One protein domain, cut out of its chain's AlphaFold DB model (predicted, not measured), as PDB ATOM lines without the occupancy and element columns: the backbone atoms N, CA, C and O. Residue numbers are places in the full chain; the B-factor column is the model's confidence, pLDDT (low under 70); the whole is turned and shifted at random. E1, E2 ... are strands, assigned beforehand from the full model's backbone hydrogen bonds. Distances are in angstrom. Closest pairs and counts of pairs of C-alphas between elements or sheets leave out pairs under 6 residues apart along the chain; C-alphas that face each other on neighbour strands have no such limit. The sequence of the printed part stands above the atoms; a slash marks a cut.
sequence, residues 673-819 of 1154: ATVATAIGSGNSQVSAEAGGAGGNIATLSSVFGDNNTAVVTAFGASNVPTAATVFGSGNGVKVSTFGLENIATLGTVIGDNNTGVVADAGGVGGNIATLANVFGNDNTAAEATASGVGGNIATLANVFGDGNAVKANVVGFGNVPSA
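AT A GLANCE: This is residues 673 to 819 of the 1154 residues of the protein "PPE family protein" of Mycobacterium ulcerans str. Harvey (UniProt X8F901). The chain is wound in stacked turns into a flattened solenoid, with two walls of strands over each other and a narrow space between them. E2, E3, E4 and E5 each run along one wall, fold back and return along the other; E6 and E7 share the next turn, E1 adds a partial turn at one end of the stack, and E8 adds an incomplete one at the other. The printed part has 147 residues, no named helix and eight strands, E1 to E8 in chain order, in one branched, parallel sheet; the class is all strand. It is compact, with a radius of gyration of the C-alphas of 14.1 A, and flat, spanning 37 by 30 by 16 A.

IN THESE COORDINATES: E1, residues 673 to 679, begins at C-alpha 673 (-39.195, 30.355, -51.110) and measures 18.2 A. E2, residues 685 to 704, bends by 174 degrees, and its ends are 13.2 A apart. E3, 709 to 727, 11.8 A, and E4, 732 to 750, 11.7 A, each bend by 173 degrees. E5, 755 to 775, 12.7 A, bends by 172 degrees. E6, 780 to 789, spans 28.1 A; E7, 792 to 800, 25.4 A. E8, 805 to 819, 12.3 A, bends by 165 degrees and ends at C-alpha 819 (-46.318, 2.944, -43.470).

HOW THE PARTS SIT: E1, an edge strand, is parallel to E2, with N 675 and O 699 2.9 A apart. Parallel pairs follow: E2 and E3, N 700 and O 722, 2.8 A; E3 and E4, N 747 and O 723, 2.8 A; E4 and E5, N 735 and O 758, 2.8 A. On the other side of E5 from E4 are E6, N 785 and O 759, 2.8 A, and E7, N 771 and O 795, 2.8 A. E8 is parallel to both E6, N 809 and O 784, 2.8 A, and E7, N 818 and O 794, 2.8 A. E1 and E8 are apart.

THE WHOLE: The C-alphas farthest apart, of Ala 693 and Asp 802, are 43.1 A apart. The seven links are tight, and the printed part has no cut. Mean pLDDT of the printed part is 91.6; no printed residue is under 70.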
ATOM      1  N   ALA A 673     -40.432  30.310 -51.885       95.09
ATOM      2  CA  ALA A 673     -39.195  30.355 -51.110       95.09
ATOM      3  C   ALA A 673     -38.355  29.103 -51.388       95.09
ATOM      4  O   ALA A 673     -38.840  27.981 -51.267       95.09
ATOM      5  N   THR A 674     -37.095  29.278 -51.787       94.29
ATOM      6  CA  THR A 674     -36.203  28.166 -52.146       94.29
ATOM      7  C   THR A 674     -34.848  28.295 -51.465       94.29
ATOM      8  O   THR A 674     -34.163  29.303 -51.622       94.29
ATOM      9  N   VAL A 675     -34.413  27.231 -50.795       90.99
ATOM     10  CA  VAL A 675     -33.005  26.988 -50.473       90.99
ATOM     11  C   VAL A 675     -32.599  25.724 -51.226       90.99
ATOM     12  O   VAL A 675     -33.005  24.624 -50.871       90.99
ATOM     13  N   ALA A 676     -31.866  25.845 -52.332       87.33
ATOM     14  CA  ALA A 676     -31.603  24.670 -53.161       87.33
ATOM     15  C   ALA A 676     -30.565  23.740 -52.508       87.33
ATOM     16  O   ALA A 676     -30.871  22.570 -52.300       87.33
ATOM     17  N   THR A 677     -29.387  24.231 -52.114       89.92
ATOM     18  CA  THR A 677     -28.371  23.379 -51.462       89.92
ATOM     19  C   THR A 677     -27.713  24.068 -50.271       89.92
ATOM     20  O   THR A 677     -27.189  25.170 -50.422       89.92
ATOM     21  N   ALA A 678     -27.676  23.390 -49.122       89.71
ATOM     22  CA  ALA A 678     -26.819  23.723 -47.985       89.71
ATOM     23  C   ALA A 678     -25.830  22.571 -47.732       89.71
ATOM     24  O   ALA A 678     -26.239  21.414 -47.631       89.71
ATOM     25  N   ILE A 679     -24.533  22.872 -47.662       91.61
ATOM     26  CA  ILE A 679     -23.457  21.892 -47.445       91.61
ATOM     27  C   ILE A 679     -22.599  22.356 -46.272       91.61
ATOM     28  O   ILE A 679     -22.041  23.442 -46.328       91.61
ATOM     29  N   GLY A 680     -22.449  21.523 -45.250       91.68
ATOM     30  CA  GLY A 680     -21.662  21.786 -44.049       91.68
ATOM     31  C   GLY A 680     -22.349  21.226 -42.808       91.68
ATOM     32  O   GLY A 680     -23.477  20.738 -42.871       91.68
ATOM     33  N   SER A 681     -21.668  21.285 -41.677       92.93
ATOM     34  CA  SER A 681     -22.171  20.803 -40.391       92.93
ATOM     35  C   SER A 681     -22.605  21.959 -39.492       92.93
ATOM     36  O   SER A 681     -22.099  23.075 -39.598       92.93
ATOM     37  N   GLY A 682     -23.542  21.705 -38.582       91.00
ATOM     38  CA  GLY A 682     -23.996  22.690 -37.598       91.00
ATOM     39  C   GLY A 682     -24.787  23.868 -38.177       91.00
ATOM     40  O   GLY A 682     -24.970  24.863 -37.476       91.00
ATOM     41  N   ASN A 683     -25.260  23.798 -39.431       91.38
ATOM     42  CA  ASN A 683     -26.061  24.862 -40.038       91.38
ATOM     43  C   ASN A 683     -27.368  25.022 -39.252       91.38
ATOM     44  O   ASN A 683     -28.288  24.203 -39.340       91.38
ATOM     45  N   SER A 684     -27.401  26.056 -38.411       82.11
ATOM     46  CA  SER A 684     -28.310  26.128 -37.262       82.11
ATOM     47  C   SER A 684     -29.756  26.435 -37.639       82.11
ATOM     48  O   SER A 684     -30.657  26.137 -36.859       82.11
ATOM     49  N   GLN A 685     -29.976  27.009 -38.823       79.46
ATOM     50  CA  GLN A 685     -31.286  27.249 -39.426       79.46
ATOM     51  C   GLN A 685     -31.131  27.232 -40.951       79.46
ATOM     52  O   GLN A 685     -30.634  28.195 -41.522       79.46
ATOM     53  N   VAL A 686     -31.543  26.155 -41.617       90.65
ATOM     54  CA  VAL A 686     -31.712  26.092 -43.076       90.65
ATOM     55  C   VAL A 686     -33.213  26.125 -43.355       90.65
ATOM     56  O   VAL A 686     -33.885  25.096 -43.281       90.65
ATOM     57  N   SER A 687     -33.742  27.325 -43.595       91.92
ATOM     58  CA  SER A 687     -35.174  27.620 -43.588       91.92
ATOM     59  C   SER A 687     -35.703  28.114 -44.937       91.92
ATOM     60  O   SER A 687     -35.153  29.042 -45.535       91.92
ATOM     61  N   ALA A 688     -36.818  27.536 -45.380       94.81
ATOM     62  CA  ALA A 688     -37.640  28.061 -46.468       94.81
ATOM     63  C   ALA A 688     -39.093  28.221 -45.990       94.81
ATOM     64  O   ALA A 688     -39.731  27.244 -45.593       94.81
ATOM     65  N   GLU A 689     -39.614  29.447 -46.039       95.05
ATOM     66  CA  GLU A 689     -40.947  29.823 -45.556       95.05
ATOM     67  C   GLU A 689     -41.733  30.565 -46.648       95.05
ATOM     68  O   GLU A 689     -41.280  31.571 -47.193       95.05
ATOM     69  N   ALA A 690     -42.928  30.072 -46.974       94.96
ATOM     70  CA  ALA A 690     -43.835  30.692 -47.940       94.96
ATOM     71  C   ALA A 690     -45.234  30.851 -47.336       94.96
ATOM     72  O   ALA A 690     -45.758  29.902 -46.752       94.96
ATOM     73  N   GLY A 691     -45.894  31.999 -47.503       91.10
ATOM     74  CA  GLY A 691     -47.238  32.113 -46.938       91.10
ATOM     75  C   GLY A 691     -48.123  33.255 -47.411       91.10
ATOM     76  O   GLY A 691     -47.664  34.338 -47.765       91.10
ATOM     77  N   GLY A 692     -49.433  33.015 -47.370       86.99
ATOM     78  CA  GLY A 692     -50.459  33.998 -47.695       86.99
ATOM     79  C   GLY A 692     -51.577  33.468 -48.591       86.99
ATOM     80  O   GLY A 692     -51.975  32.306 -48.509       86.99
ATOM     81  N   ALA A 693     -52.155  34.366 -49.391       82.18
ATOM     82  CA  ALA A 693     -53.420  34.118 -50.093       82.18
ATOM     83  C   ALA A 693     -53.274  33.441 -51.469       82.18
ATOM     84  O   ALA A 693     -54.247  32.868 -51.958       82.18
ATOM     85  N   GLY A 694     -52.098  33.535 -52.094       82.05
ATOM     86  CA  GLY A 694     -51.753  32.775 -53.296       82.05
ATOM     87  C   GLY A 694     -51.115  31.428 -52.949       82.05
ATOM     88  O   GLY A 694     -50.982  31.092 -51.775       82.05
ATOM     89  N   GLY A 695     -50.718  30.662 -53.970       88.59
ATOM     90  CA  GLY A 695     -50.081  29.356 -53.776       88.59
ATOM     91  C   GLY A 695     -48.715  29.479 -53.100       88.59
ATOM     92  O   GLY A 695     -47.884  30.278 -53.535       88.59
ATOM     93  N   ASN A 696     -48.493  28.681 -52.054       94.14
ATOM     94  CA  ASN A 696     -47.332  28.778 -51.168       94.14
ATOM     95  C   ASN A 696     -46.394  27.583 -51.381       94.14
ATOM     96  O   ASN A 696     -46.691  26.471 -50.949       94.14
ATOM     97  N   ILE A 697     -45.260  27.805 -52.046       94.89
ATOM     98  CA  ILE A 697     -44.273  26.774 -52.386       94.89
ATOM     99  C   ILE A 697     -42.976  27.067 -51.632       94.89
ATOM    100  O   ILE A 697     -42.257  28.014 -51.950       94.89
ATOM    101  N   ALA A 698     -42.650  26.221 -50.659       95.83
ATOM    102  CA  ALA A 698     -41.383  26.271 -49.939       95.83
ATOM    103  C   ALA A 698     -40.547  25.041 -50.318       95.83
ATOM    104  O   ALA A 698     -41.042  23.920 -50.269       95.83
ATOM    105  N   THR A 699     -39.299  25.221 -50.752       94.81
ATOM    106  CA  THR A 699     -38.458  24.118 -51.248       94.81
ATOM    107  C   THR A 699     -37.069  24.131 -50.625       94.81
ATOM    108  O   THR A 699     -36.350  25.123 -50.722       94.81
ATOM    109  N   LEU A 700     -36.668  22.990 -50.066       92.09
ATOM    110  CA  LEU A 700     -35.308  22.682 -49.641       92.09
ATOM    111  C   LEU A 700     -34.792  21.469 -50.426       92.09
ATOM    112  O   LEU A 700     -35.148  20.333 -50.120       92.09
ATOM    113  N   SER A 701     -34.000  21.667 -51.483       90.17
ATOM    114  CA  SER A 701     -33.631  20.521 -52.333       90.17
ATOM    115  C   SER A 701     -32.633  19.594 -51.631       90.17
ATOM    116  O   SER A 701     -32.838  18.378 -51.624       90.17
ATOM    117  N   SER A 702     -31.573  20.113 -51.007       90.68
ATOM    118  CA  SER A 702     -30.627  19.260 -50.277       90.68
ATOM    119  C   SER A 702     -29.922  19.927 -49.096       90.68
ATOM    120  O   SER A 702     -29.486  21.074 -49.189       90.68
ATOM    121  N   VAL A 703     -29.745  19.160 -48.016       91.85
ATOM    122  CA  VAL A 703     -28.862  19.483 -46.881       91.85
ATOM    123  C   VAL A 703     -27.847  18.356 -46.702       91.85
ATOM    124  O   VAL A 703     -28.235  17.194 -46.609       91.85
ATOM    125  N   PHE A 704     -26.560  18.693 -46.654       91.53
ATOM    126  CA  PHE A 704     -25.458  17.742 -46.490       91.53
ATOM    127  C   PHE A 704     -24.572  18.128 -45.306       91.53
ATOM    128  O   PHE A 704     -24.079  19.250 -45.280       91.53
ATOM    129  N   GLY A 705     -24.294  17.188 -44.406       92.96
ATOM    130  CA  GLY A 705     -23.436  17.348 -43.230       92.96
ATOM    131  C   GLY A 705     -24.169  17.009 -41.932       92.96
ATOM    132  O   GLY A 705     -25.347  16.650 -41.951       92.96
ATOM    133  N   ASP A 706     -23.471  17.119 -40.804       93.51
ATOM    134  CA  ASP A 706     -23.978  16.653 -39.512       93.51
ATOM    135  C   ASP A 706     -24.559  17.803 -38.669       93.51
ATOM    136  O   ASP A 706     -24.086  18.937 -38.727       93.51
ATOM    137  N   ASN A 707     -25.535  17.511 -37.807       93.20
ATOM    138  CA  ASN A 707     -26.132  18.464 -36.853       93.20
ATOM    139  C   ASN A 707     -26.766  19.727 -37.483       93.20
ATOM    140  O   ASN A 707     -26.805  20.788 -36.856       93.20
ATOM    141  N   ASN A 708     -27.267  19.645 -38.716       92.68
ATOM    142  CA  ASN A 708     -28.005  20.734 -39.356       92.68
ATOM    143  C   ASN A 708     -29.472  20.753 -38.905       92.68
ATOM    144  O   ASN A 708     -30.091  19.703 -38.738       92.68
ATOM    145  N   THR A 709     -30.058  21.945 -38.778       92.84
ATOM    146  CA  THR A 709     -31.500  22.114 -38.536       92.84
ATOM    147  C   THR A 709     -32.172  22.641 -39.798       92.84
ATOM    148  O   THR A 709     -32.003  23.799 -40.172       92.84
ATOM    149  N   ALA A 710     -32.942  21.782 -40.456       92.66
ATOM    150  CA  ALA A 710     -33.637  22.028 -41.710       92.66
ATOM    151  C   ALA A 710     -35.145  22.192 -41.474       92.66
ATOM    152  O   ALA A 710     -35.799  21.294 -40.938       92.66
ATOM    153  N   VAL A 711     -35.713  23.329 -41.883       93.47
ATOM    154  CA  VAL A 711     -37.129  23.658 -41.670       93.47
ATOM    155  C   VAL A 711     -37.755  24.160 -42.970       93.47
ATOM    156  O   VAL A 711     -37.273  25.106 -43.584       93.47
ATOM    157  N   VAL A 712     -38.854  23.545 -43.400       95.74
ATOM    158  CA  VAL A 712     -39.605  23.976 -44.588       95.74
ATOM    159  C   VAL A 712     -41.058  24.183 -44.200       95.74
ATOM    160  O   VAL A 712     -41.723  23.248 -43.751       95.74
ATOM    161  N   THR A 713     -41.552  25.408 -44.353       95.90
ATOM    162  CA  THR A 713     -42.873  25.808 -43.857       95.90
ATOM    163  C   THR A 713     -43.718  26.480 -44.928       95.90
ATOM    164  O   THR A 713     -43.227  27.292 -45.709       95.90
ATOM    165  N   ALA A 714     -45.009  26.141 -44.966       96.38
ATOM    166  CA  ALA A 714     -45.966  26.851 -45.807       96.38
ATOM    167  C   ALA A 714     -47.329  27.042 -45.129       96.38
ATOM    168  O   ALA A 714     -47.876  26.095 -44.553       96.38
ATOM    169  N   PHE A 715     -47.899  28.245 -45.215       94.20
ATOM    170  CA  PHE A 715     -49.167  28.571 -44.557       94.20
ATOM    171  C   PHE A 715     -50.081  29.470 -45.392       94.20
ATOM    172  O   PHE A 715     -49.634  30.412 -46.039       94.20
ATOM    173  N   GLY A 716     -51.391  29.235 -45.317       91.16
ATOM    174  CA  GLY A 716     -52.376  29.953 -46.133       91.16
ATOM    175  C   GLY A 716     -53.152  29.013 -47.045       91.16
ATOM    176  O   GLY A 716     -53.693  28.026 -46.550       91.16
ATOM    177  N   ALA A 717     -53.246  29.307 -48.342       90.51
ATOM    178  CA  ALA A 717     -53.958  28.473 -49.314       90.51
ATOM    179  C   ALA A 717     -53.015  27.765 -50.303       90.51
ATOM    180  O   ALA A 717     -52.053  28.361 -50.776       90.51
ATOM    181  N   SER A 718     -53.328  26.512 -50.649       92.38
ATOM    182  CA  SER A 718     -52.594  25.682 -51.615       92.38
ATOM    183  C   SER A 718     -51.095  25.610 -51.285       92.38
ATOM    184  O   SER A 718     -50.240  26.160 -51.985       92.38
ATOM    185  N   ASN A 719     -50.797  24.957 -50.163       95.61
ATOM    186  CA  ASN A 719     -49.491  24.951 -49.517       95.61
ATOM    187  C   ASN A 719     -48.693  23.680 -49.858       95.61
ATOM    188  O   ASN A 719     -49.158  22.565 -49.617       95.61
ATOM    189  N   VAL A 720     -47.467  23.838 -50.362       95.86
ATOM    190  CA  VAL A 720     -46.594  22.734 -50.797       95.86
ATOM    191  C   VAL A 720     -45.156  22.945 -50.290       95.86
ATOM    192  O   VAL A 720     -44.287  23.376 -51.053       95.86
ATOM    193  N   PRO A 721     -44.863  22.680 -49.001       96.99
ATOM    194  CA  PRO A 721     -43.495  22.627 -48.510       96.99
ATOM    195  C   PRO A 721     -42.860  21.269 -48.850       96.99
ATOM    196  O   PRO A 721     -43.425  20.208 -48.577       96.99
ATOM    197  N   THR A 722     -41.669  21.293 -49.444       95.29
ATOM    198  CA  THR A 722     -40.913  20.095 -49.837       95.29
ATOM    199  C   THR A 722     -39.462  20.178 -49.376       95.29
ATOM    200  O   THR A 722     -38.777  21.147 -49.694       95.29
ATOM    201  N   ALA A 723     -38.958  19.139 -48.711       89.99
ATOM    202  CA  ALA A 723     -37.523  18.908 -48.533       89.99
ATOM    203  C   ALA A 723     -37.130  17.601 -49.232       89.99
ATOM    204  O   ALA A 723     -37.660  16.551 -48.880       89.99
ATOM    205  N   ALA A 724     -36.244  17.621 -50.232       86.91
ATOM    206  CA  ALA A 724     -36.037  16.438 -51.079       86.91
ATOM    207  C   ALA A 724     -34.992  15.447 -50.528       86.91
ATOM    208  O   ALA A 724     -35.215  14.233 -50.580       86.91
ATOM    209  N   THR A 725     -33.858  15.911 -49.992       90.77
ATOM    210  CA  THR A 725     -32.837  15.024 -49.399       90.77
ATOM    211  C   THR A 725     -32.089  15.681 -48.238       90.77
ATOM    212  O   THR A 725     -31.635  16.814 -48.358       90.77
ATOM    213  N   VAL A 726     -31.907  14.954 -47.135       91.01
ATOM    214  CA  VAL A 726     -30.979  15.323 -46.056       91.01
ATOM    215  C   VAL A 726     -29.999  14.180 -45.830       91.01
ATOM    216  O   VAL A 726     -30.405  13.022 -45.758       91.01
ATOM    217  N   PHE A 727     -28.710  14.495 -45.750       92.28
ATOM    218  CA  PHE A 727     -27.633  13.522 -45.601       92.28
ATOM    219  C   PHE A 727     -26.670  13.945 -44.490       92.28
ATOM    220  O   PHE A 727     -26.113  15.039 -44.550       92.28
ATOM    221  N   GLY A 728     -26.422  13.050 -43.542       92.35
ATOM    222  CA  GLY A 728     -25.553  13.238 -42.383       92.35
ATOM    223  C   GLY A 728     -26.245  12.793 -41.096       92.35
ATOM    224  O   GLY A 728     -27.418  12.416 -41.100       92.35
ATOM    225  N   SER A 729     -25.514  12.835 -39.992       93.53
ATOM    226  CA  SER A 729     -25.972  12.364 -38.683       93.53
ATOM    227  C   SER A 729     -26.401  13.518 -37.776       93.53
ATOM    228  O   SER A 729     -25.887  14.633 -37.877       93.53
ATOM    229  N   GLY A 730     -27.336  13.265 -36.859       92.58
ATOM    230  CA  GLY A 730     -27.775  14.267 -35.878       92.58
ATOM    231  C   GLY A 730     -28.577  15.445 -36.452       92.58
ATOM    232  O   GLY A 730     -28.773  16.435 -35.751       92.58
ATOM    233  N   ASN A 731     -29.029  15.388 -37.709       92.32
ATOM    234  CA  ASN A 731     -29.817  16.467 -38.306       92.32
ATOM    235  C   ASN A 731     -31.247  16.497 -37.741       92.32
ATOM    236  O   ASN A 731     -31.843  15.456 -37.457       92.32
ATOM    237  N   GLY A 732     -31.819  17.697 -37.637       91.46
ATOM    238  CA  GLY A 732     -33.246  17.907 -37.393       91.46
ATOM    239  C   GLY A 732     -33.943  18.373 -38.663       91.46
ATOM    240  O   GLY A 732     -33.471  19.318 -39.290       91.46
ATOM    241  N   VAL A 733     -35.031  17.716 -39.080       92.08
ATOM    242  CA  VAL A 733     -35.625  17.940 -40.412       92.08
ATOM    243  C   VAL A 733     -37.148  17.993 -40.348       92.08
ATOM    244  O   VAL A 733     -37.811  16.959 -40.372       92.08
ATOM    245  N   LYS A 734     -37.718  19.201 -40.332       93.78
ATOM    246  CA  LYS A 734     -39.173  19.401 -40.284       93.78
ATOM    247  C   LYS A 734     -39.710  20.047 -41.561       93.78
ATOM    248  O   LYS A 734     -39.383  21.187 -41.879       93.78
ATOM    249  N   VAL A 735     -40.617  19.351 -42.236       96.41
ATOM    250  CA  VAL A 735     -41.461  19.881 -43.313       96.41
ATOM    251  C   VAL A 735     -42.878  20.005 -42.769       96.41
ATOM    252  O   VAL A 735     -43.480  18.995 -42.415       96.41
ATOM    253  N   SER A 736     -43.430  21.216 -42.676       95.99
ATOM    254  CA  SER A 736     -44.774  21.404 -42.112       95.99
ATOM    255  C   SER A 736     -45.628  22.447 -42.814       95.99
ATOM    256  O   SER A 736     -45.140  23.518 -43.169       95.99
ATOM    257  N   THR A 737     -46.925  22.183 -42.951       97.20
ATOM    258  CA  THR A 737     -47.878  23.142 -43.515       97.20
ATOM    259  C   THR A 737     -49.201  23.209 -42.763       97.20
ATOM    260  O   THR A 737     -49.709  22.198 -42.276       97.20
ATOM    261  N   PHE A 738     -49.760  24.424 -42.686       94.31
ATOM    262  CA  PHE A 738     -51.069  24.666 -42.094       94.31
ATOM    263  C   PHE A 738     -51.940  25.631 -42.912       94.31
ATOM    264  O   PHE A 738     -51.536  26.762 -43.198       94.31
ATOM    265  N   GLY A 739     -53.179  25.236 -43.209       92.54
ATOM    266  CA  GLY A 739     -54.148  26.108 -43.875       92.54
ATOM    267  C   GLY A 739     -55.170  25.363 -44.728       92.54
ATOM    268  O   GLY A 739     -55.761  24.386 -44.269       92.54
ATOM    269  N   LEU A 740     -55.404  25.845 -45.950       91.90
ATOM    270  CA  LEU A 740     -56.274  25.214 -46.944       91.90
ATOM    271  C   LEU A 740     -55.438  24.441 -47.967       91.90
ATOM    272  O   LEU A 740     -54.588  25.054 -48.602       91.90
ATOM    273  N   GLU A 741     -55.744  23.158 -48.172       91.50
ATOM    274  CA  GLU A 741     -55.091  22.272 -49.160       91.50
ATOM    275  C   GLU A 741     -53.561  22.183 -48.983       91.50
ATOM    276  O   GLU A 741     -52.793  22.985 -49.514       91.50
ATOM    277  N   ASN A 742     -53.113  21.186 -48.219       95.38
ATOM    278  CA  ASN A 742     -51.769  21.123 -47.651       95.38
ATOM    279  C   ASN A 742     -51.041  19.842 -48.094       95.38
ATOM    280  O   ASN A 742     -51.566  18.744 -47.902       95.38
ATOM    281  N   ILE A 743     -49.833  19.959 -48.660       96.22
ATOM    282  CA  ILE A 743     -49.005  18.827 -49.117       96.22
ATOM    283  C   ILE A 743     -47.568  18.962 -48.581       96.22
ATOM    284  O   ILE A 743     -46.697  19.507 -49.255       96.22
ATOM    285  N   ALA A 744     -47.306  18.443 -47.378       97.09
ATOM    286  CA  ALA A 744     -45.956  18.326 -46.824       97.09
ATOM    287  C   ALA A 744     -45.229  17.111 -47.416       97.09
ATOM    288  O   ALA A 744     -45.703  15.983 -47.282       97.09
ATOM    289  N   THR A 745     -44.056  17.317 -48.019       96.25
ATOM    290  CA  THR A 745     -43.211  16.214 -48.512       96.25
ATOM    291  C   THR A 745     -41.787  16.312 -47.976       96.25
ATOM    292  O   THR A 745     -41.021  17.182 -48.383       96.25
ATOM    293  N   LEU A 746     -41.399  15.380 -47.111       95.10
ATOM    294  CA  LEU A 746     -40.008  15.085 -46.793       95.10
ATOM    295  C   LEU A 746     -39.591  13.840 -47.588       95.10
ATOM    296  O   LEU A 746     -40.191  12.776 -47.476       95.10
ATOM    297  N   GLY A 747     -38.599  13.987 -48.459       92.43
ATOM    298  CA  GLY A 747     -38.127  12.942 -49.356       92.43
ATOM    299  C   GLY A 747     -37.313  11.887 -48.616       92.43
ATOM    300  O   GLY A 747     -37.867  10.974 -48.011       92.43
ATOM    301  N   THR A 748     -35.988  11.970 -48.713       93.10
ATOM    302  CA  THR A 748     -35.086  10.956 -48.146       93.10
ATOM    303  C   THR A 748     -34.157  11.554 -47.093       93.10
ATOM    304  O   THR A 748     -33.472  12.534 -47.371       93.10
ATOM    305  N   VAL A 749     -34.100  10.949 -45.906       93.45
ATOM    306  CA  VAL A 749     -33.113  11.261 -44.859       93.45
ATOM    307  C   VAL A 749     -32.133  10.096 -44.730       93.45
ATOM    308  O   VAL A 749     -32.553   8.941 -44.713       93.45
ATOM    309  N   ILE A 750     -30.831  10.387 -44.692       93.77
ATOM    310  CA  ILE A 750     -29.754   9.388 -44.642       93.77
ATOM    311  C   ILE A 750     -28.744   9.769 -43.561       93.77
ATOM    312  O   ILE A 750     -28.122  10.821 -43.657       93.77
ATOM    313  N   GLY A 751     -28.527   8.885 -42.594       93.72
ATOM    314  CA  GLY A 751     -27.550   9.010 -41.516       93.72
ATOM    315  C   GLY A 751     -28.126   8.546 -40.181       93.72
ATOM    316  O   GLY A 751     -29.297   8.174 -40.094       93.72
ATOM    317  N   ASP A 752     -27.299   8.577 -39.141       94.19
ATOM    318  CA  ASP A 752     -27.674   8.058 -37.827       94.19
ATOM    319  C   ASP A 752     -28.126   9.190 -36.889       94.19
ATOM    320  O   ASP A 752     -27.699  10.340 -37.019       94.19
ATOM    321  N   ASN A 753     -28.945   8.868 -35.887       93.41
ATOM    322  CA  ASN A 753     -29.377   9.801 -34.838       93.41
ATOM    323  C   ASN A 753     -30.069  11.085 -35.351       93.41
ATOM    324  O   ASN A 753     -30.059  12.098 -34.651       93.41
ATOM    325  N   ASN A 754     -30.669  11.102 -36.549       92.13
ATOM    326  CA  ASN A 754     -31.458  12.261 -36.974       92.13
ATOM    327  C   ASN A 754     -32.727  12.353 -36.109       92.13
ATOM    328  O   ASN A 754     -33.400  11.346 -35.873       92.13
ATOM    329  N   THR A 755     -33.040  13.547 -35.603       88.05
ATOM    330  CA  THR A 755     -34.085  13.745 -34.581       88.05
ATOM    331  C   THR A 755     -35.180  14.676 -35.083       88.05
ATOM    332  O   THR A 755     -34.898  15.739 -35.624       88.05
ATOM    333  N   GLY A 756     -36.450  14.304 -34.917       85.88
ATOM    334  CA  GLY A 756     -37.556  15.124 -35.424       85.88
ATOM    335  C   GLY A 756     -37.564  15.204 -36.953       85.88
ATOM    336  O   GLY A 756     -37.672  16.291 -37.519       85.88
ATOM    337  N   VAL A 757     -37.448  14.044 -37.602       91.40
ATOM    338  CA  VAL A 757     -37.590  13.844 -39.050       91.40
ATOM    339  C   VAL A 757     -39.087  13.800 -39.383       91.40
ATOM    340  O   VAL A 757     -39.699  12.735 -39.432       91.40
ATOM    341  N   VAL A 758     -39.705  14.971 -39.548       93.37
ATOM    342  CA  VAL A 758     -41.170  15.123 -39.551       93.37
ATOM    343  C   VAL A 758     -41.697  15.697 -40.866       93.37
ATOM    344  O   VAL A 758     -41.250  16.754 -41.312       93.37
ATOM    345  N   ALA A 759     -42.726  15.055 -41.426       96.03
ATOM    346  CA  ALA A 759     -43.654  15.646 -42.390       96.03
ATOM    347  C   ALA A 759     -45.020  15.878 -41.712       96.03
ATOM    348  O   ALA A 759     -45.624  14.941 -41.197       96.03
ATOM    349  N   ASP A 760     -45.522  17.113 -41.702       96.00
ATOM    350  CA  ASP A 760     -46.711  17.529 -40.936       96.00
ATOM    351  C   ASP A 760     -47.649  18.391 -41.802       96.00
ATOM    352  O   ASP A 760     -47.232  19.399 -42.369       96.00
ATOM    353  N   ALA A 761     -48.914  18.001 -41.949       96.52
ATOM    354  CA  ALA A 761     -49.893  18.728 -42.756       96.52
ATOM    355  C   ALA A 761     -51.225  18.880 -42.017       96.52
ATOM    356  O   ALA A 761     -51.835  17.887 -41.618       96.52
ATOM    357  N   GLY A 762     -51.738  20.104 -41.887       93.47
ATOM    358  CA  GLY A 762     -53.014  20.298 -41.204       93.47
ATOM    359  C   GLY A 762     -53.839  21.515 -41.594       93.47
ATOM    360  O   GLY A 762     -53.408  22.403 -42.323       93.47
ATOM    361  N   GLY A 763     -55.066  21.554 -41.073       92.19
ATOM    362  CA  GLY A 763     -56.030  22.622 -41.336       92.19
ATOM    363  C   GLY A 763     -57.338  22.104 -41.932       92.19
ATOM    364  O   GLY A 763     -57.994  21.246 -41.340       92.19
ATOM    365  N   VAL A 764     -57.768  22.661 -43.065       89.56
ATOM    366  CA  VAL A 764     -59.067  22.366 -43.696       89.56
ATOM    367  C   VAL A 764     -58.874  21.995 -45.169       89.56
ATOM    368  O   VAL A 764     -58.060  22.589 -45.869       89.56
ATOM    369  N   GLY A 765     -59.644  21.025 -45.658       88.82
ATOM    370  CA  GLY A 765     -59.465  20.456 -46.997       88.82
ATOM    371  C   GLY A 765     -58.553  19.229 -46.976       88.82
ATOM    372  O   GLY A 765     -58.491  18.524 -45.972       88.82
ATOM    373  N   GLY A 766     -57.894  18.935 -48.096       90.60
ATOM    374  CA  GLY A 766     -56.968  17.802 -48.181       90.60
ATOM    375  C   GLY A 766     -55.659  18.091 -47.447       90.60
ATOM    376  O   GLY A 766     -55.019  19.097 -47.745       90.60
ATOM    377  N   ASN A 767     -55.254  17.211 -46.530       94.28
ATOM    378  CA  ASN A 767     -53.974  17.293 -45.824       94.28
ATOM    379  C   ASN A 767     -53.154  16.036 -46.121       94.28
ATOM    380  O   ASN A 767     -53.538  14.937 -45.726       94.28
ATOM    381  N   ILE A 768     -52.038  16.188 -46.827       95.29
ATOM    382  CA  ILE A 768     -51.158  15.091 -47.227       95.29
ATOM    383  C   ILE A 768     -49.780  15.337 -46.618       95.29
ATOM    384  O   ILE A 768     -49.131  16.330 -46.935       95.29
ATOM    385  N   ALA A 769     -49.319  14.419 -45.776       95.98
ATOM    386  CA  ALA A 769     -47.954  14.391 -45.269       95.98
ATOM    387  C   ALA A 769     -47.247  13.136 -45.776       95.98
ATOM    388  O   ALA A 769     -47.722  12.022 -45.570       95.98
ATOM    389  N   THR A 770     -46.112  13.307 -46.447       95.67
ATOM    390  CA  THR A 770     -45.301  12.200 -46.965       95.67
ATOM    391  C   THR A 770     -43.882  12.304 -46.428       95.67
ATOM    392  O   THR A 770     -43.213  13.301 -46.675       95.67
ATOM    393  N   LEU A 771     -43.419  11.260 -45.744       94.56
ATOM    394  CA  LEU A 771     -42.016  11.001 -45.439       94.56
ATOM    395  C   LEU A 771     -41.586   9.778 -46.262       94.56
ATOM    396  O   LEU A 771     -42.040   8.665 -46.003       94.56
ATOM    397  N   ALA A 772     -40.788   9.965 -47.315       90.65
ATOM    398  CA  ALA A 772     -40.573   8.889 -48.283       90.65
ATOM    399  C   ALA A 772     -39.588   7.823 -47.774       90.65
ATOM    400  O   ALA A 772     -39.947   6.649 -47.728       90.65
ATOM    401  N   ASN A 773     -38.366   8.185 -47.376       92.65
ATOM    402  CA  ASN A 773     -37.411   7.200 -46.857       92.65
ATOM    403  C   ASN A 773     -36.551   7.741 -45.706       92.65
ATOM    404  O   ASN A 773     -36.110   8.888 -45.745       92.65
ATOM    405  N   VAL A 774     -36.230   6.875 -44.747       93.10
ATOM    406  CA  VAL A 774     -35.208   7.106 -43.715       93.10
ATOM    407  C   VAL A 774     -34.206   5.950 -43.743       93.10
ATOM    408  O   VAL A 774     -34.602   4.787 -43.730       93.10
ATOM    409  N   PHE A 775     -32.914   6.258 -43.807       93.19
ATOM    410  CA  PHE A 775     -31.821   5.284 -43.802       93.19
ATOM    411  C   PHE A 775     -30.827   5.617 -42.690       93.19
ATOM    412  O   PHE A 775     -30.345   6.744 -42.641       93.19
ATOM    413  N   GLY A 776     -30.466   4.635 -41.871       93.48
ATOM    414  CA  GLY A 776     -29.540   4.770 -40.747       93.48
ATOM    415  C   GLY A 776     -30.163   4.301 -39.434       93.48
ATOM    416  O   GLY A 776     -31.318   3.874 -39.394       93.48
ATOM    417  N   ASN A 777     -29.383   4.365 -38.364       93.67
ATOM    418  CA  ASN A 777     -29.755   3.861 -37.047       93.67
ATOM    419  C   ASN A 777     -30.195   4.986 -36.103       93.67
ATOM    420  O   ASN A 777     -29.788   6.139 -36.257       93.67
ATOM    421  N   ASP A 778     -30.992   4.637 -35.096       92.78
ATOM    422  CA  ASP A 778     -31.402   5.526 -34.000       92.78
ATOM    423  C   ASP A 778     -32.071   6.844 -34.459       92.78
ATOM    424  O   ASP A 778     -32.069   7.846 -33.738       92.78
ATOM    425  N   ASN A 779     -32.670   6.881 -35.660       90.50
ATOM    426  CA  ASN A 779     -33.419   8.053 -36.110       90.50
ATOM    427  C   ASN A 779     -34.732   8.137 -35.321       90.50
ATOM    428  O   ASN A 779     -35.622   7.287 -35.438       90.50
ATOM    429  N   THR A 780     -34.841   9.162 -34.479       82.90
ATOM    430  CA  THR A 780     -35.939   9.312 -33.522       82.90
ATOM    431  C   THR A 780     -36.964  10.323 -34.019       82.90
ATOM    432  O   THR A 780     -36.627  11.420 -34.466       82.90
ATOM    433  N   ALA A 781     -38.244   9.949 -33.927       81.15
ATOM    434  CA  ALA A 781     -39.367  10.679 -34.517       81.15
ATOM    435  C   ALA A 781     -39.238  10.852 -36.044       81.15
ATOM    436  O   ALA A 781     -39.300  11.967 -36.559       81.15
ATOM    437  N   ALA A 782     -39.075   9.731 -36.758       89.98
ATOM    438  CA  ALA A 782     -39.385   9.634 -38.181       89.98
ATOM    439  C   ALA A 782     -40.914   9.568 -38.334       89.98
ATOM    440  O   ALA A 782     -41.503   8.486 -38.255       89.98
ATOM    441  N   GLU A 783     -41.566  10.725 -38.470       92.55
ATOM    442  CA  GLU A 783     -43.024  10.852 -38.373       92.55
ATOM    443  C   GLU A 783     -43.660  11.515 -39.607       92.55
ATOM    444  O   GLU A 783     -43.266  12.598 -40.038       92.55
ATOM    445  N   ALA A 784     -44.694  10.877 -40.159       95.22
ATOM    446  CA  ALA A 784     -45.646  11.501 -41.072       95.22
ATOM    447  C   ALA A 784     -46.954  11.780 -40.312       95.22
ATOM    448  O   ALA A 784     -47.528  10.876 -39.708       95.22
ATOM    449  N   THR A 785     -47.444  13.015 -40.359       94.63
ATOM    450  CA  THR A 785     -48.586  13.496 -39.564       94.63
ATOM    451  C   THR A 785     -49.570  14.281 -40.418       94.63
ATOM    452  O   THR A 785     -49.178  15.250 -41.060       94.63
ATOM    453  N   ALA A 786     -50.854  13.912 -40.398       94.48
ATOM    454  CA  ALA A 786     -51.909  14.699 -41.040       94.48
ATOM    455  C   ALA A 786     -53.082  14.969 -40.081       94.48
ATOM    456  O   ALA A 786     -53.631  14.039 -39.493       94.48
ATOM    457  N   SER A 787     -53.484  16.233 -39.903       92.58
ATOM    458  CA  SER A 787     -54.504  16.606 -38.906       92.58
ATOM    459  C   SER A 787     -55.429  17.730 -39.371       92.58
ATOM    460  O   SER A 787     -55.001  18.871 -39.553       92.58
ATOM    461  N   GLY A 788     -56.725  17.449 -39.530       87.57
ATOM    462  CA  GLY A 788     -57.650  18.483 -39.988       87.57
ATOM    463  C   GLY A 788     -59.062  18.053 -40.368       87.57
ATOM    464  O   GLY A 788     -59.466  16.897 -40.235       87.57
ATOM    465  N   VAL A 789     -59.834  19.032 -40.848       83.36
ATOM    466  CA  VAL A 789     -61.214  18.851 -41.322       83.36
ATOM    467  C   VAL A 789     -61.219  18.705 -42.844       83.36
ATOM    468  O   VAL A 789     -61.223  19.689 -43.584       83.36
ATOM    469  N   GLY A 790     -61.234  17.456 -43.294       82.34
ATOM    470  CA  GLY A 790     -61.122  17.046 -44.692       82.34
ATOM    471  C   GLY A 790     -60.225  15.814 -44.795       82.34
ATOM    472  O   GLY A 790     -59.718  15.358 -43.774       82.34
ATOM    473  N   GLY A 791     -60.069  15.260 -46.001       86.40
ATOM    474  CA  GLY A 791     -59.344  14.001 -46.202       86.40
ATOM    475  C   GLY A 791     -57.872  14.116 -45.809       86.40
ATOM    476  O   GLY A 791     -57.134  14.910 -46.396       86.40
ATOM    477  N   ASN A 792     -57.452  13.312 -44.834       92.48
ATOM    478  CA  ASN A 792     -56.113  13.368 -44.255       92.48
ATOM    479  C   ASN A 792     -55.330  12.087 -44.592       92.48
ATOM    480  O   ASN A 792     -55.805  10.977 -44.345       92.48
ATOM    481  N   ILE A 793     -54.120  12.226 -45.132       93.91
ATOM    482  CA  ILE A 793     -53.266  11.106 -45.550       93.91
ATOM    483  C   ILE A 793     -51.860  11.322 -44.990       93.91
ATOM    484  O   ILE A 793     -51.215  12.316 -45.315       93.91
ATOM    485  N   ALA A 794     -51.362  10.374 -44.197       94.59
ATOM    486  CA  ALA A 794     -49.967  10.341 -43.760       94.59
ATOM    487  C   ALA A 794     -49.283   9.113 -44.366       94.59
ATOM    488  O   ALA A 794     -49.742   7.994 -44.168       94.59
ATOM    489  N   THR A 795     -48.207   9.296 -45.126       94.15
ATOM    490  CA  THR A 795     -47.466   8.197 -45.760       94.15
ATOM    491  C   THR A 795     -46.013   8.207 -45.312       94.15
ATOM    492  O   THR A 795     -45.293   9.160 -45.588       94.15
ATOM    493  N   LEU A 796     -45.574   7.128 -44.670       91.26
ATOM    494  CA  LEU A 796     -44.189   6.871 -44.289       91.26
ATOM    495  C   LEU A 796     -43.671   5.667 -45.080       91.26
ATOM    496  O   LEU A 796     -43.891   4.524 -44.688       91.26
ATOM    497  N   ALA A 797     -43.054   5.886 -46.244       87.63
ATOM    498  CA  ALA A 797     -42.836   4.771 -47.167       87.63
ATOM    499  C   ALA A 797     -41.810   3.748 -46.641       87.63
ATOM    500  O   ALA A 797     -42.219   2.620 -46.380       87.63
ATOM    501  N   ASN A 798     -40.532   4.082 -46.430       91.21
ATOM    502  CA  ASN A 798     -39.564   3.087 -45.937       91.21
ATOM    503  C   ASN A 798     -38.621   3.594 -44.838       91.21
ATOM    504  O   ASN A 798     -38.150   4.728 -44.891       91.21
ATOM    505  N   VAL A 799     -38.270   2.722 -43.893       91.41
ATOM    506  CA  VAL A 799     -37.223   2.953 -42.888       91.41
ATOM    507  C   VAL A 799     -36.253   1.771 -42.872       91.41
ATOM    508  O   VAL A 799     -36.680   0.620 -42.806       91.41
ATOM    509  N   PHE A 800     -34.953   2.050 -42.948       92.34
ATOM    510  CA  PHE A 800     -33.887   1.048 -42.991       92.34
ATOM    511  C   PHE A 800     -32.817   1.341 -41.937       92.34
ATOM    512  O   PHE A 800     -32.169   2.382 -42.007       92.34
ATOM    513  N   GLY A 801     -32.582   0.395 -41.033       92.67
ATOM    514  CA  GLY A 801     -31.610   0.478 -39.943       92.67
ATOM    515  C   GLY A 801     -32.218   0.060 -38.605       92.67
ATOM    516  O   GLY A 801     -33.414  -0.225 -38.508       92.67
ATOM    517  N   ASP A 802     -31.384   0.021 -37.576       93.21
ATOM    518  CA  ASP A 802     -31.748  -0.447 -36.241       93.21
ATOM    519  C   ASP A 802     -32.159   0.725 -35.324       93.21
ATOM    520  O   ASP A 802     -31.685   1.848 -35.479       93.21
ATOM    521  N   GLY A 803     -33.034   0.475 -34.345       91.35
ATOM    522  CA  GLY A 803     -33.359   1.443 -33.283       91.35
ATOM    523  C   GLY A 803     -34.191   2.670 -33.696       91.35
ATOM    524  O   GLY A 803     -34.379   3.584 -32.893       91.35
ATOM    525  N   ASN A 804     -34.723   2.723 -34.921       91.68
ATOM    526  CA  ASN A 804     -35.510   3.864 -35.390       91.68
ATOM    527  C   ASN A 804     -36.914   3.903 -34.756       91.68
ATOM    528  O   ASN A 804     -37.560   2.870 -34.546       91.68
ATOM    529  N   ALA A 805     -37.424   5.113 -34.513       90.67
ATOM    530  CA  ALA A 805     -38.789   5.347 -34.039       90.67
ATOM    531  C   ALA A 805     -39.652   5.922 -35.174       90.67
ATOM    532  O   ALA A 805     -39.492   7.080 -35.567       90.67
ATOM    533  N   VAL A 806     -40.556   5.087 -35.685       90.29
ATOM    534  CA  VAL A 806     -41.284   5.226 -36.954       90.29
ATOM    535  C   VAL A 806     -42.774   5.443 -36.681       90.29
ATOM    536  O   VAL A 806     -43.403   4.631 -35.994       90.29
ATOM    537  N   LYS A 807     -43.360   6.517 -37.225       91.72
ATOM    538  CA  LYS A 807     -44.769   6.861 -36.985       91.72
ATOM    539  C   LYS A 807     -45.497   7.412 -38.216       91.72
ATOM    540  O   LYS A 807     -45.006   8.318 -38.879       91.72
ATOM    541  N   ALA A 808     -46.692   6.904 -38.510       93.04
ATOM    542  CA  ALA A 808     -47.621   7.527 -39.457       93.04
ATOM    543  C   ALA A 808     -48.970   7.762 -38.766       93.04
ATOM    544  O   ALA A 808     -49.702   6.812 -38.509       93.04
ATOM    545  N   ASN A 809     -49.285   9.020 -38.468       92.18
ATOM    546  CA  ASN A 809     -50.389   9.413 -37.596       92.18
ATOM    547  C   ASN A 809     -51.404  10.299 -38.327       92.18
ATOM    548  O   ASN A 809     -51.019  11.256 -39.009       92.18
ATOM    549  N   VAL A 810     -52.701  10.027 -38.165       90.19
ATOM    550  CA  VAL A 810     -53.765  10.844 -38.766       90.19
ATOM    551  C   VAL A 810     -54.933  11.129 -37.814       90.19
ATOM    552  O   VAL A 810     -55.473  10.226 -37.180       90.19
ATOM    553  N   VAL A 811     -55.400  12.383 -37.776       87.83
ATOM    554  CA  VAL A 811     -56.561  12.800 -36.966       87.83
ATOM    555  C   VAL A 811     -57.547  13.652 -37.777       87.83
ATOM    556  O   VAL A 811     -57.188  14.723 -38.263       87.83
ATOM    557  N   GLY A 812     -58.816  13.232 -37.883       84.02
ATOM    558  CA  GLY A 812     -59.854  14.028 -38.567       84.02
ATOM    559  C   GLY A 812     -60.983  13.241 -39.244       84.02
ATOM    560  O   GLY A 812     -61.610  12.394 -38.608       84.02
ATOM    561  N   PHE A 813     -61.270  13.514 -40.522       79.33
ATOM    562  CA  PHE A 813     -62.339  12.866 -41.303       79.33
ATOM    563  C   PHE A 813     -61.797  12.265 -42.610       79.33
ATOM    564  O   PHE A 813     -61.231  12.992 -43.415       79.33
ATOM    565  N   GLY A 814     -62.046  10.981 -42.882       75.14
ATOM    566  CA  GLY A 814     -61.558  10.302 -44.087       75.14
ATOM    567  C   GLY A 814     -60.041  10.134 -44.035       75.14
ATOM    568  O   GLY A 814     -59.308  10.772 -44.791       75.14
ATOM    569  N   ASN A 815     -59.579   9.330 -43.079       85.73
ATOM    570  CA  ASN A 815     -58.198   9.328 -42.609       85.73
ATOM    571  C   ASN A 815     -57.440   8.059 -43.035       85.73
ATOM    572  O   ASN A 815     -57.909   6.945 -42.781       85.73
ATOM    573  N   VAL A 816     -56.241   8.212 -43.606       88.72
ATOM    574  CA  VAL A 816     -55.428   7.084 -44.102       88.72
ATOM    575  C   VAL A 816     -53.937   7.241 -43.742       88.72
ATOM    576  O   VAL A 816     -53.180   7.808 -44.537       88.72
ATOM    577  N   PRO A 817     -53.466   6.759 -42.573       91.22
ATOM    578  CA  PRO A 817     -52.048   6.511 -42.354       91.22
ATOM    579  C   PRO A 817     -51.602   5.222 -43.046       91.22
ATOM    580  O   PRO A 817     -52.211   4.157 -42.917       91.22
ATOM    581  N   SER A 818     -50.473   5.319 -43.732       88.45
ATOM    582  CA  SER A 818     -49.774   4.215 -44.370       88.45
ATOM    583  C   SER A 818     -48.306   4.265 -43.974       88.45
ATOM    584  O   SER A 818     -47.657   5.291 -44.173       88.45
ATOM    585  N   ALA A 819     -47.759   3.163 -43.468       81.19
ATOM    586  CA  ALA A 819     -46.318   2.944 -43.470       81.19
ATOM    587  C   ALA A 819     -45.998   1.663 -44.244       81.19
ATOM    588  O   ALA A 819     -46.623   0.629 -44.001       81.19
TER     589      ALA A 819